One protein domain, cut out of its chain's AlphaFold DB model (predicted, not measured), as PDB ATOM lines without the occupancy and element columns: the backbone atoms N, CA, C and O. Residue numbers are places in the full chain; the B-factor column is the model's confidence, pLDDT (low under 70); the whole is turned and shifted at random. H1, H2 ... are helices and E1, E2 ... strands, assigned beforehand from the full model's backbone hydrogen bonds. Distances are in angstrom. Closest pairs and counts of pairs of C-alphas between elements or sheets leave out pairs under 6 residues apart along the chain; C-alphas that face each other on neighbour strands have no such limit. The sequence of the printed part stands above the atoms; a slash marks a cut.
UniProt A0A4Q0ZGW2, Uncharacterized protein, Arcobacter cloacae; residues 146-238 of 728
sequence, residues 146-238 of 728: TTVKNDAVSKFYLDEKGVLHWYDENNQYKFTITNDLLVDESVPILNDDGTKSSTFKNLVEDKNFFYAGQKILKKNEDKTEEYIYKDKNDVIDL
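Overview. This is residues 146 to 238 of the 728 residues of an uncharacterized protein of Arcobacter cloacae (UniProt A0A4Q0ZGW2). One strongly twisted, curled sheet of seven strands runs along the long axis of the domain, made of two antiparallel meanders set side by side, E1 to E4 and E5 to E7. The short helix H1, in the crossover from E4 to E5, packs on this sheet with residues 200 to 204, nearer to E3 than to any other strand by its count of C-alpha pairs within 10 A, 4 with E3 against 2 with E7 and 1 each with E2 and E4. The printed part has 93 residues with one named helix and seven named strands, in the order E1 E2 E3 E4 H1 E5 E6 E7; the mixed sheet has the order E1 E2 E3 E4 E5 E6 E7, with E4 and E5 parallel. The class is mostly strand, with under half of the residues in named elements. The whole is compact, with a radius of gyration of the C-alphas of 13.1 A, and only just elongated, with spans of 38 by 25 by 24 A.

Along the chain. E1 holds residues 156 to 158, 6.3 A long, and begins at C-alpha 156 (218.388, 225.354, 280.508). E2 holds residues 164 to 167, 9.9 A; E3 residues 173 to 177, 12.0 A; E4 residues 181 to 183, 6.3 A. E5 holds residues 215 to 220, 16.2 A. E6, residues 223 to 231, is the longest strand at 24.7 A. E7, residues 234 to 237, 9.7 A, ends at C-alpha 237 (236.905, 210.244, 291.707). H1 holds residues 198 to 204, 10.0 A, and begins at C-alpha 198 (230.596, 223.514, 297.262).

Arrangement. E1 and E7 are the edge strands, and they are apart. From edge to edge the strands' lines turn by 121 degrees. E1 and E2 form a hairpin, with N 157 and O 165 2.8 A apart. E2 and E3 form a hairpin, with N 166 and O 175 at 2.8 A, and so do E3 and E4, with N 176 and O 182 at 2.8 A. E4 and E5 are parallel at 23 degrees, with N 183 and O 217 at 2.8 A; E4, H1 and E5 make a strand-helix-strand unit, two parallel neighbour strands with a helix between, and its crossover is right-handed. E5 and E6 form a hairpin, with N 218 and O 225 at 2.8 A, and E6 and E7 another, with N 228 and O 236 at 2.9 A. H1 is on the sheet, over none of its strands, at a height over the sheet of 5.4 A. In H1 every O i to N i+4 pair is within hydrogen-bond range.

Size, cuts and confidence. The C-alphas farthest apart, those of Glu 160 and Asp 193, are 39.5 A apart. The printed part has no cut. The link from E4 to H1, residues 184 to 197, is long. The mean pLDDT of the printed part is 76.2; 28 residues are under 70, among them residues 219 to 226 and 229 to 238.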
ATOM      1  N   THR A 146     214.539 227.170 277.754       92.00
ATOM      2  CA  THR A 146     214.442 228.017 276.563       92.00
ATOM      3  C   THR A 146     215.069 227.319 275.361       92.00
ATOM      4  O   THR A 146     216.034 226.573 275.491       92.00
ATOM      5  N   THR A 147     214.545 227.584 274.168       91.69
ATOM      6  CA  THR A 147     215.145 227.160 272.892       91.69
ATOM      7  C   THR A 147     215.969 228.276 272.245       91.69
ATOM      8  O   THR A 147     216.430 228.140 271.116       91.69
ATOM      9  N   VAL A 148     216.148 229.408 272.938       90.75
ATOM     10  CA  VAL A 148     216.946 230.552 272.486       90.75
ATOM     11  C   VAL A 148     218.160 230.681 273.398       90.75
ATOM     12  O   VAL A 148     218.022 231.011 274.573       90.75
ATOM     13  N   LYS A 149     219.360 230.442 272.855       85.75
ATOM     14  CA  LYS A 149     220.609 230.402 273.634       85.75
ATOM     15  C   LYS A 149     220.869 231.680 274.440       85.75
ATOM     16  O   LYS A 149     221.313 231.601 275.575       85.75
ATOM     17  N   ASN A 150     220.573 232.849 273.875       86.38
ATOM     18  CA  ASN A 150     220.799 234.130 274.555       86.38
ATOM     19  C   ASN A 150     219.869 234.354 275.758       86.38
ATOM     20  O   ASN A 150     220.195 235.152 276.631       86.38
ATOM     21  N   ASP A 151     218.751 233.630 275.827       88.06
ATOM     22  CA  ASP A 151     217.768 233.744 276.906       88.06
ATOM     23  C   ASP A 151     218.040 232.739 278.041       88.06
ATOM     24  O   ASP A 151     217.251 232.638 278.984       88.06
ATOM     25  N   ALA A 152     219.129 231.966 277.948       87.75
ATOM     26  CA  ALA A 152     219.449 230.857 278.846       87.75
ATOM     27  C   ALA A 152     220.096 231.284 280.176       87.75
ATOM     28  O   ALA A 152     220.625 230.449 280.899       87.75
ATOM     29  N   VAL A 153     220.026 232.566 280.541       88.94
ATOM     30  CA  VAL A 153     220.570 233.076 281.808       88.94
ATOM     31  C   VAL A 153     219.869 232.405 282.993       88.94
ATOM     32  O   VAL A 153     218.653 232.550 283.154       88.94
ATOM     33  N   SER A 154     220.636 231.671 283.806       87.38
ATOM     34  CA  SER A 154     220.134 230.839 284.915       87.38
ATOM     35  C   SER A 154     219.018 229.870 284.501       87.38
ATOM     36  O   SER A 154     218.060 229.646 285.248       87.38
ATOM     37  N   LYS A 155     219.105 229.333 283.279       89.31
ATOM     38  CA  LYS A 155     218.110 228.446 282.666       89.31
ATOM     39  C   LYS A 155     218.780 227.345 281.853       89.31
ATOM     40  O   LYS A 155     219.964 227.398 281.517       89.31
ATOM     41  N   PHE A 156     217.985 226.347 281.488       90.25
ATOM     42  CA  PHE A 156     218.388 225.354 280.508       90.25
ATOM     43  C   PHE A 156     218.152 225.866 279.086       90.25
ATOM     44  O   PHE A 156     217.049 226.288 278.737       90.25
ATOM     45  N   TYR A 157     219.174 225.763 278.247       93.12
ATOM     46  CA  TYR A 157     219.063 225.854 276.801       93.12
ATOM     47  C   TYR A 157     218.843 224.455 276.220       93.12
ATOM     48  O   TYR A 157     219.687 223.577 276.389       93.12
ATOM     49  N   LEU A 158     217.721 224.261 275.533       92.62
ATOM     50  CA  LEU A 158     217.439 223.063 274.752       92.62
ATOM     51  C   LEU A 158     217.917 223.287 273.318       92.62
ATOM     52  O   LEU A 158     217.396 224.162 272.622       92.62
ATOM     53  N   ASP A 159     218.921 222.523 272.896       88.50
ATOM     54  CA  ASP A 159     219.496 222.658 271.562       88.50
ATOM     55  C   ASP A 159     218.627 222.009 270.465       88.50
ATOM     56  O   ASP A 159     217.621 221.345 270.718       88.50
ATOM     57  N   GLU A 160     219.030 222.185 269.206       85.06
ATOM     58  CA  GLU A 160     218.307 221.638 268.049       85.06
ATOM     59  C   GLU A 160     218.291 220.098 267.997       85.06
ATOM     60  O   GLU A 160     217.495 219.516 267.253       85.06
ATOM     61  N   LYS A 161     219.164 219.433 268.764       82.56
ATOM     62  CA  LYS A 161     219.250 217.972 268.875       82.56
ATOM     63  C   LYS A 161     218.422 217.427 270.043       82.56
ATOM     64  O   LYS A 161     218.319 216.209 270.171       82.56
ATOM     65  N   GLY A 162     217.811 218.297 270.848       82.38
ATOM     66  CA  GLY A 162     217.017 217.926 272.016       82.38
ATOM     67  C   GLY A 162     217.849 217.687 273.277       82.38
ATOM     68  O   GLY A 162     217.398 216.972 274.168       82.38
ATOM     69  N   VAL A 163     219.052 218.260 273.351       84.19
ATOM     70  CA  VAL A 163     219.972 218.139 274.486       84.19
ATOM     71  C   VAL A 163     219.883 219.382 275.375       84.19
ATOM     72  O   VAL A 163     219.832 220.512 274.885       84.19
ATOM     73  N   LEU A 164     219.854 219.177 276.696       87.81
ATOM     74  CA  LEU A 164     219.763 220.256 277.681       87.81
ATOM     75  C   LEU A 164     221.145 220.704 278.154       87.81
ATOM     76  O   LEU A 164     221.911 219.921 278.716       87.81
ATOM     77  N   HIS A 165     221.412 221.999 278.021       89.06
ATOM     78  CA  HIS A 165     222.627 222.655 278.492       89.06
ATOM     79  C   HIS A 165     222.279 223.694 279.555       89.06
ATOM     80  O   HIS A 165     221.425 224.546 279.324       89.06
ATOM     81  N   TRP A 166     222.943 223.662 280.705       90.31
ATOM     82  CA  TRP A 166     222.754 224.663 281.751       90.31
ATOM     83  C   TRP A 166     223.750 225.812 281.611       90.31
ATOM     84  O   TRP A 166     224.957 225.582 281.458       90.31
ATOM     85  N   TYR A 167     223.232 227.034 281.728       89.19
ATOM     86  CA  TYR A 167     224.014 228.261 281.770       89.19
ATOM     87  C   TYR A 167     223.761 229.004 283.085       89.19
ATOM     88  O   TYR A 167     222.655 228.995 283.627       89.19
ATOM     89  N   ASP A 168     224.809 229.621 283.625       88.06
ATOM     90  CA  ASP A 168     224.731 230.380 284.873       88.06
ATOM     91  C   ASP A 168     224.159 231.800 284.684       88.06
ATOM     92  O   ASP A 168     223.713 232.195 283.602       88.06
ATOM     93  N   GLU A 169     224.162 232.582 285.764       87.25
ATOM     94  CA  GLU A 169     223.690 233.974 285.798       87.25
ATOM     95  C   GLU A 169     224.489 234.931 284.896       87.25
ATOM     96  O   GLU A 169     223.997 235.998 284.535       87.25
ATOM     97  N   ASN A 170     225.694 234.530 284.480       87.44
ATOM     98  CA  ASN A 170     226.563 235.272 283.567       87.44
ATOM     99  C   ASN A 170     226.495 234.724 282.130       87.44
ATOM    100  O   ASN A 170     227.330 235.074 281.291       87.44
ATOM    101  N   ASN A 171     225.512 233.861 281.843       85.81
ATOM    102  CA  ASN A 171     225.340 233.167 280.570       85.81
ATOM    103  C   ASN A 171     226.556 232.306 280.172       85.81
ATOM    104  O   ASN A 171     226.864 232.165 278.987       85.81
ATOM    105  N   GLN A 172     227.266 231.740 281.153       88.00
ATOM    106  CA  GLN A 172     228.378 230.817 280.924       88.00
ATOM    107  C   GLN A 172     227.907 229.372 281.026       88.00
ATOM    108  O   GLN A 172     227.158 229.014 281.935       88.00
ATOM    109  N   TYR A 173     228.366 228.537 280.096       87.31
ATOM    110  CA  TYR A 173     228.073 227.108 280.089       87.31
ATOM    111  C   TYR A 173     228.654 226.430 281.337       87.31
ATOM    112  O   TYR A 173     229.776 226.731 281.741       87.31
ATOM    113  N   LYS A 174     227.894 225.517 281.954       90.06
ATOM    114  CA  LYS A 174     228.364 224.761 283.129       90.06
ATOM    115  C   LYS A 174     228.258 223.257 282.984       90.06
ATOM    116  O   LYS A 174     229.163 222.553 283.419       90.06
ATOM    117  N   PHE A 175     227.164 222.752 282.422       88.56
ATOM    118  CA  PHE A 175     227.019 221.319 282.188       88.56
ATOM    119  C   PHE A 175     225.958 220.996 281.135       88.56
ATOM    120  O   PHE A 175     225.105 221.823 280.810       88.56
ATOM    121  N   THR A 176     226.001 219.765 280.631       84.62
ATOM    122  CA  THR A 176     225.034 219.191 279.693       84.62
ATOM    123  C   THR A 176     224.455 217.903 280.258       84.62
ATOM    124  O   THR A 176     225.214 217.029 280.678       84.62
ATOM    125  N   ILE A 177     223.129 217.770 280.222       80.75
ATOM    126  CA  ILE A 177     222.425 216.537 280.587       80.75
ATOM    127  C   ILE A 177     222.291 215.661 279.339       80.75
ATOM    128  O   ILE A 177     221.649 216.049 278.362       80.75
ATOM    129  N   THR A 178     222.905 214.480 279.389       70.25
ATOM    130  CA  THR A 178     222.695 213.364 278.455       70.25
ATOM    131  C   THR A 178     222.601 212.059 279.262       70.25
ATOM    132  O   THR A 178     222.485 212.110 280.488       70.25
ATOM    133  N   ASN A 179     222.745 210.892 278.615       64.06
ATOM    134  CA  ASN A 179     222.989 209.620 279.314       64.06
ATOM    135  C   ASN A 179     224.116 209.732 280.369       64.06
ATOM    136  O   ASN A 179     224.030 209.096 281.417       64.06
ATOM    137  N   ASP A 180     225.124 210.571 280.103       72.19
ATOM    138  CA  ASP A 180     226.156 210.991 281.055       72.19
ATOM    139  C   ASP A 180     226.045 212.501 281.340       72.19
ATOM    140  O   ASP A 180     225.527 213.273 280.522       72.19
ATOM    141  N   LEU A 181     226.579 212.953 282.477       80.88
ATOM    142  CA  LEU A 181     226.696 214.379 282.769       80.88
ATOM    143  C   LEU A 181     228.029 214.920 282.258       80.88
ATOM    144  O   LEU A 181     229.086 214.542 282.762       80.88
ATOM    145  N   LEU A 182     227.983 215.856 281.311       81.44
ATOM    146  CA  LEU A 182     229.185 216.536 280.829       81.44
ATOM    147  C   LEU A 182     229.347 217.858 281.570       81.44
ATOM    148  O   LEU A 182     228.487 218.725 281.455       81.44
ATOM    149  N   VAL A 183     230.435 218.020 282.310       85.75
ATOM    150  CA  VAL A 183     230.707 219.185 283.157       85.75
ATOM    151  C   VAL A 183     231.821 220.025 282.539       85.75
ATOM    152  O   VAL A 183     232.809 219.497 282.026       85.75
ATOM    153  N   ASP A 184     231.627 221.339 282.556       86.12
ATOM    154  CA  ASP A 184     232.600 222.315 282.077       86.12
ATOM    155  C   ASP A 184     233.853 222.362 282.964       86.12
ATOM    156  O   ASP A 184     233.779 222.153 284.178       86.12
ATOM    157  N   GLU A 185     234.999 222.692 282.372       80.06
ATOM    158  CA  GLU A 185     236.278 222.785 283.087       80.06
ATOM    159  C   GLU A 185     236.239 223.798 284.240       80.06
ATOM    160  O   GLU A 185     236.870 223.586 285.278       80.06
ATOM    161  N   SER A 186     235.428 224.858 284.100       86.38
ATOM    162  CA  SER A 186     235.263 225.909 285.109       86.38
ATOM    163  C   SER A 186     234.559 225.442 286.385       86.38
ATOM    164  O   SER A 186     234.499 226.192 287.362       86.38
ATOM    165  N   VAL A 187     234.003 224.228 286.398       87.44
ATOM    166  CA  VAL A 187     233.287 223.673 287.545       87.44
ATOM    167  C   VAL A 187     234.193 222.677 288.281       87.44
ATOM    168  O   VAL A 187     234.369 221.543 287.829       87.44
ATOM    169  N   PRO A 188     234.765 223.044 289.444       87.56
ATOM    170  CA  PRO A 188     235.513 222.092 290.256       87.56
ATOM    171  C   PRO A 188     234.545 221.050 290.822       87.56
ATOM    172  O   PRO A 188     233.560 221.433 291.442       87.56
ATOM    173  N   ILE A 189     234.789 219.751 290.623       83.50
ATOM    174  CA  ILE A 189     233.902 218.680 291.128       83.50
ATOM    175  C   ILE A 189     234.266 218.291 292.564       83.50
ATOM    176  O   ILE A 189     233.381 218.174 293.414       83.50
ATOM    177  N   LEU A 190     235.562 218.145 292.843       81.38
ATOM    178  CA  LEU A 190     236.115 217.862 294.167       81.38
ATOM    179  C   LEU A 190     237.028 219.008 294.623       81.38
ATOM    180  O   LEU A 190     237.570 219.738 293.794       81.38
ATOM    181  N   ASN A 191     237.168 219.161 295.936       73.94
ATOM    182  CA  ASN A 191     238.210 219.963 296.569       73.94
ATOM    183  C   ASN A 191     239.521 219.156 296.630       73.94
ATOM    184  O   ASN A 191     239.516 217.936 296.458       73.94
ATOM    185  N   ASP A 192     240.632 219.818 296.963       66.69
ATOM    186  CA  ASP A 192     241.956 219.182 297.080       66.69
ATOM    187  C   ASP A 192     242.009 218.040 298.117       66.69
ATOM    188  O   ASP A 192     242.861 217.157 298.036       66.69
ATOM    189  N   ASP A 193     241.092 218.031 299.091       54.59
ATOM    190  CA  ASP A 193     240.953 216.981 300.111       54.59
ATOM    191  C   ASP A 193     240.104 215.773 299.656       54.59
ATOM    192  O   ASP A 193     239.860 214.853 300.439       54.59
ATOM    193  N   GLY A 194     239.647 215.769 298.398       59.03
ATOM    194  CA  GLY A 194     238.809 214.725 297.810       59.03
ATOM    195  C   GLY A 194     237.324 214.816 298.172       59.03
ATOM    196  O   GLY A 194     236.543 213.970 297.740       59.03
ATOM    197  N   THR A 195     236.900 215.821 298.944       70.50
ATOM    198  CA  THR A 195     235.478 216.055 299.236       70.50
ATOM    199  C   THR A 195     234.782 216.773 298.083       70.50
ATOM    200  O   THR A 195     235.402 217.513 297.322       70.50
ATOM    201  N   LYS A 196     233.465 216.583 297.939       77.00
ATOM    202  CA  LYS A 196     232.665 217.262 296.909       77.00
ATOM    203  C   LYS A 196     232.746 218.782 297.070       77.00
ATOM    204  O   LYS A 196     232.488 219.308 298.155       77.00
ATOM    205  N   SER A 197     233.052 219.491 295.986       86.38
ATOM    206  CA  SER A 197     233.162 220.948 296.031       86.38
ATOM    207  C   SER A 197     231.801 221.597 296.310       86.38
ATOM    208  O   SER A 197     230.748 221.121 295.865       86.38
ATOM    209  N   SER A 198     231.808 222.721 297.026       84.44
ATOM    210  CA  SER A 198     230.596 223.514 297.262       84.44
ATOM    211  C   SER A 198     230.030 224.082 295.958       84.44
ATOM    212  O   SER A 198     228.815 224.136 295.796       84.44
ATOM    213  N   THR A 199     230.894 224.432 295.001       86.44
ATOM    214  CA  THR A 199     230.507 224.916 293.671       86.44
ATOM    215  C   THR A 199     229.697 223.874 292.911       86.44
ATOM    216  O   THR A 199     228.594 224.168 292.455       86.44
ATOM    217  N   PHE A 200     230.202 222.642 292.813       86.50
ATOM    218  CA  PHE A 200     229.494 221.563 292.131       86.50
ATOM    219  C   PHE A 200     228.235 221.167 292.895       86.50
ATOM    220  O   PHE A 200     227.198 220.970 292.277       86.50
ATOM    221  N   LYS A 201     228.285 221.120 294.234       82.56
ATOM    222  CA  LYS A 201     227.109 220.846 295.068       82.56
ATOM    223  C   LYS A 201     225.985 221.859 294.822       82.56
ATOM    224  O   LYS A 201     224.887 221.448 294.463       82.56
ATOM    225  N   ASN A 202     226.264 223.154 294.936       82.69
ATOM    226  CA  ASN A 202     225.267 224.209 294.738       82.69
ATOM    227  C   ASN A 202     224.732 224.237 293.301       82.69
ATOM    228  O   ASN A 202     223.569 224.549 293.075       82.69
ATOM    229  N   LEU A 203     225.573 223.891 292.323       82.19
ATOM    230  CA  LEU A 203     225.173 223.818 290.923       82.19
ATOM    231  C   LEU A 203     224.124 222.728 290.671       82.19
ATOM    232  O   LEU A 203     223.350 222.862 289.725       82.19
ATOM    233  N   VAL A 204     224.086 221.669 291.485       74.94
ATOM    234  CA  VAL A 204     223.286 220.466 291.205       74.94
ATOM    235  C   VAL A 204     222.183 220.156 292.216       74.94
ATOM    236  O   VAL A 204     221.253 219.423 291.884       74.94
ATOM    237  N   GLU A 205     222.274 220.686 293.436       71.56
ATOM    238  CA  GLU A 205     221.416 220.328 294.577       71.56
ATOM    239  C   GLU A 205     219.925 220.639 294.354       71.56
ATOM    240  O   GLU A 205     219.069 219.906 294.842       71.56
ATOM    241  N   ASP A 206     219.606 221.667 293.569       70.12
ATOM    242  CA  ASP A 206     218.240 222.123 293.284       70.12
ATOM    243  C   ASP A 206     217.649 221.561 291.979       70.12
ATOM    244  O   ASP A 206     216.475 221.785 291.685       70.12
ATOM    245  N   LYS A 207     218.437 220.817 291.191       71.50
ATOM    246  CA  LYS A 207     218.064 220.442 289.814       71.50
ATOM    247  C   LYS A 207     217.528 219.028 289.672       71.50
ATOM    248  O   LYS A 207     217.013 218.722 288.612       71.50
ATOM    249  N   ASN A 208     217.627 218.179 290.694       66.44
ATOM    250  CA  ASN A 208     216.933 216.885 290.803       66.44
ATOM    251  C   ASN A 208     217.055 215.900 289.606       66.44
ATOM    252  O   ASN A 208     216.192 215.045 289.436       66.44
ATOM    253  N   PHE A 209     218.117 215.978 288.792       70.94
ATOM    254  CA  PHE A 209     218.336 215.073 287.643       70.94
ATOM    255  C   PHE A 209     219.319 213.920 287.915       70.94
ATOM    256  O   PHE A 209     219.512 213.058 287.059       70.94
ATOM    257  N   PHE A 210     219.965 213.897 289.084       68.44
ATOM    258  CA  PHE A 210     220.980 212.896 289.404       68.44
ATOM    259  C   PHE A 210     220.397 211.594 289.943       68.44
ATOM    260  O   PHE A 210     219.503 211.595 290.790       68.44
ATOM    261  N   TYR A 211     221.016 210.480 289.556       62.78
ATOM    262  CA  TYR A 211     220.800 209.167 290.157       62.78
ATOM    263  C   TYR A 211     222.134 208.521 290.539       62.78
ATOM    264  O   TYR A 211     223.166 208.747 289.907       62.78
ATOM    265  N   ALA A 212     222.121 207.711 291.599       54.88
ATOM    266  CA  ALA A 212     223.305 206.979 292.038       54.88
ATOM    267  C   ALA A 212     223.838 206.084 290.904       54.88
ATOM    268  O   ALA A 212     223.085 205.320 290.298       54.88
ATOM    269  N   GLY A 213     225.138 206.170 290.626       51.34
ATOM    270  CA  GLY A 213     225.799 205.475 289.523       51.34
ATOM    271  C   GLY A 213     225.874 206.268 288.216       51.34
ATOM    272  O   GLY A 213     226.460 205.763 287.262       51.34
ATOM    273  N   GLN A 214     225.318 207.483 288.148       69.25
ATOM    274  CA  GLN A 214     225.458 208.342 286.972       69.25
ATOM    275  C   GLN A 214     226.921 208.751 286.770       69.25
ATOM    276  O   GLN A 214     227.590 209.201 287.705       69.25
ATOM    277  N   LYS A 215     227.413 208.604 285.541       73.56
ATOM    278  CA  LYS A 215     228.767 208.996 285.158       73.56
ATOM    279  C   LYS A 215     228.831 210.503 284.919       73.56
ATOM    280  O   LYS A 215     227.949 211.087 284.289       73.56
ATOM    281  N   ILE A 216     229.885 211.120 285.438       79.31
ATOM    282  CA  ILE A 216     230.196 212.535 285.270       79.31
ATOM    283  C   ILE A 216     231.534 212.622 284.542       79.31
ATOM    284  O   ILE A 216     232.528 212.050 284.984       79.31
ATOM    285  N   LEU A 217     231.556 213.340 283.428       73.69
ATOM    286  CA  LEU A 217     232.743 213.582 282.623       73.69
ATOM    287  C   LEU A 217     233.066 215.066 282.666       73.69
ATOM    288  O   LEU A 217     232.252 215.885 282.242       73.69
ATOM    289  N   LYS A 218     234.256 215.415 283.141       77.75
ATOM    290  CA  LYS A 218     234.751 216.788 283.129       77.75
ATOM    291  C   LYS A 218     235.903 216.897 282.150       77.75
ATOM    292  O   LYS A 218     236.901 216.191 282.260       77.75
ATOM    293  N   LYS A 219     235.759 217.773 281.165       57.44
ATOM    294  CA  LYS A 219     236.821 218.025 280.196       57.44
ATOM    295  C   LYS A 219     237.776 219.064 280.777       57.44
ATOM    296  O   LYS A 219     237.306 220.102 281.205       57.44
ATOM    297  N   ASN A 220     239.072 218.787 280.743       59.66
ATOM    298  CA  ASN A 220     240.155 219.757 280.906       59.66
ATOM    299  C   ASN A 220     240.964 219.774 279.598       59.66
ATOM    300  O   ASN A 220     240.956 218.772 278.880       59.66
ATOM    301  N   GLU A 221     241.653 220.878 279.296       48.09
ATOM    302  CA  GLU A 221     242.337 221.171 278.016       48.09
ATOM    303  C   GLU A 221     242.904 219.942 277.260       48.09
ATOM    304  O   GLU A 221     242.589 219.778 276.080       48.09
ATOM    305  N   ASP A 222     243.600 219.015 277.944       40.50
ATOM    306  CA  ASP A 222     244.189 217.797 277.347       40.50
ATOM    307  C   ASP A 222     243.689 216.445 277.918       40.50
ATOM    308  O   ASP A 222     244.175 215.383 277.516       40.50
ATOM    309  N   LYS A 223     242.761 216.431 278.886       47.81
ATOM    310  CA  LYS A 223     242.333 215.204 279.599       47.81
ATOM    311  C   LYS A 223     240.856 215.257 279.978       47.81
ATOM    312  O   LYS A 223     240.330 216.315 280.288       47.81
ATOM    313  N   THR A 224     240.180 214.111 279.987       48.94
ATOM    314  CA  THR A 224     238.823 214.006 280.545       48.94
ATOM    315  C   THR A 224     238.902 213.318 281.899       48.94
ATOM    316  O   THR A 224     239.361 212.183 281.980       48.94
ATOM    317  N   GLU A 225     238.485 214.025 282.940       61.62
ATOM    318  CA  GLU A 225     238.343 213.512 284.297       61.62
ATOM    319  C   GLU A 225     236.996 212.788 284.419       61.62
ATOM    320  O   GLU A 225     235.950 213.324 284.043       61.62
ATOM    321  N   GLU A 226     237.013 211.558 284.931       67.50
ATOM    322  CA  GLU A 226     235.812 210.751 285.140       67.50
ATOM    323  C   GLU A 226     235.446 210.640 286.622       67.50
ATOM    324  O   GLU A 226     236.295 210.386 287.475       67.50
ATOM    325  N   TYR A 227     234.158 210.785 286.920       71.44
ATOM    326  CA  TYR A 227     233.609 210.597 288.254       71.44
ATOM    327  C   TYR A 227     232.314 209.785 288.207       71.44
ATOM    328  O   TYR A 227     231.614 209.756 287.193       71.44
ATOM    329  N   ILE A 228     231.954 209.164 289.330       73.44
ATOM    330  CA  ILE A 228     230.639 208.537 289.513       73.44
ATOM    331  C   ILE A 228     229.879 209.279 290.606       73.44
ATOM    332  O   ILE A 228     230.339 209.381 291.746       73.44
ATOM    333  N   TYR A 229     228.681 209.759 290.274       65.00
ATOM    334  CA  TYR A 229     227.759 210.302 291.260       65.00
ATOM    335  C   TYR A 229     227.275 209.185 292.182       65.00
ATOM    336  O   TYR A 229     226.676 208.210 291.727       65.00
ATOM    337  N   LYS A 230     227.506 209.325 293.486       63.25
ATOM    338  CA  LYS A 230     227.009 208.374 294.481       63.25
ATOM    339  C   LYS A 230     225.732 208.899 295.120       63.25
ATOM    340  O   LYS A 230     224.707 208.225 295.065       63.25
ATOM    341  N   ASP A 231     225.790 210.105 295.680       63.97
ATOM    342  CA  ASP A 231     224.646 210.772 296.293       63.97
ATOM    343  C   ASP A 231     224.857 212.296 296.419       63.97
ATOM    344  O   ASP A 231     225.831 212.875 295.929       63.97
ATOM    345  N   LYS A 232     223.912 212.975 297.082       63.22
ATOM    346  CA  LYS A 232     223.926 214.435 297.255       63.22
ATOM    347  C   LYS A 232     225.219 214.964 297.889       63.22
ATOM    348  O   LYS A 232     225.629 216.082 297.571       63.22
ATOM    349  N   ASN A 233     225.870 214.166 298.731       57.84
ATOM    350  CA  ASN A 233     227.048 214.538 299.504       57.84
ATOM    351  C   ASN A 233     228.357 213.997 298.916       57.84
ATOM    352  O   ASN A 233     229.410 214.488 299.309       57.84
ATOM    353  N   ASP A 234     228.309 213.021 298.006       62.56
ATOM    354  CA  ASP A 234     229.490 212.234 297.645       62.56
ATOM    355  C   ASP A 234     229.598 211.955 296.135       62.56
ATOM    356  O   ASP A 234     228.611 211.665 295.449       62.56
ATOM    357  N   VAL A 235     230.825 212.044 295.620       61.38
ATOM    358  CA  VAL A 235     231.195 211.797 294.222       61.38
ATOM    359  C   VAL A 235     232.509 211.025 294.227       61.38
ATOM    360  O   VAL A 235     233.473 211.432 294.865       61.38
ATOM    361  N   ILE A 236     232.546 209.903 293.515       63.31
ATOM    362  CA  ILE A 236     233.723 209.039 293.455       63.31
ATOM    363  C   ILE A 236     234.630 209.538 292.333       63.31
ATOM    364  O   ILE A 236     234.226 209.498 291.172       63.31
ATOM    365  N   ASP A 237     235.843 209.971 292.677       62.19
ATOM    366  CA  ASP A 237     236.905 210.244 291.707       62.19
ATOM    367  C   ASP A 237     237.437 208.943 291.107       62.19
ATOM    368  O   ASP A 237     237.892 208.061 291.839       62.19
ATOM    369  N   LEU A 238     237.407 208.821 289.783       57.00
ATOM    370  CA  LEU A 238     238.042 207.707 289.079       57.00
ATOM    371  C   LEU A 238     239.447 208.064 288.562       57.00
ATOM    372  O   LEU A 238     240.088 207.228 287.931       57.00
TER     373      LEU A 238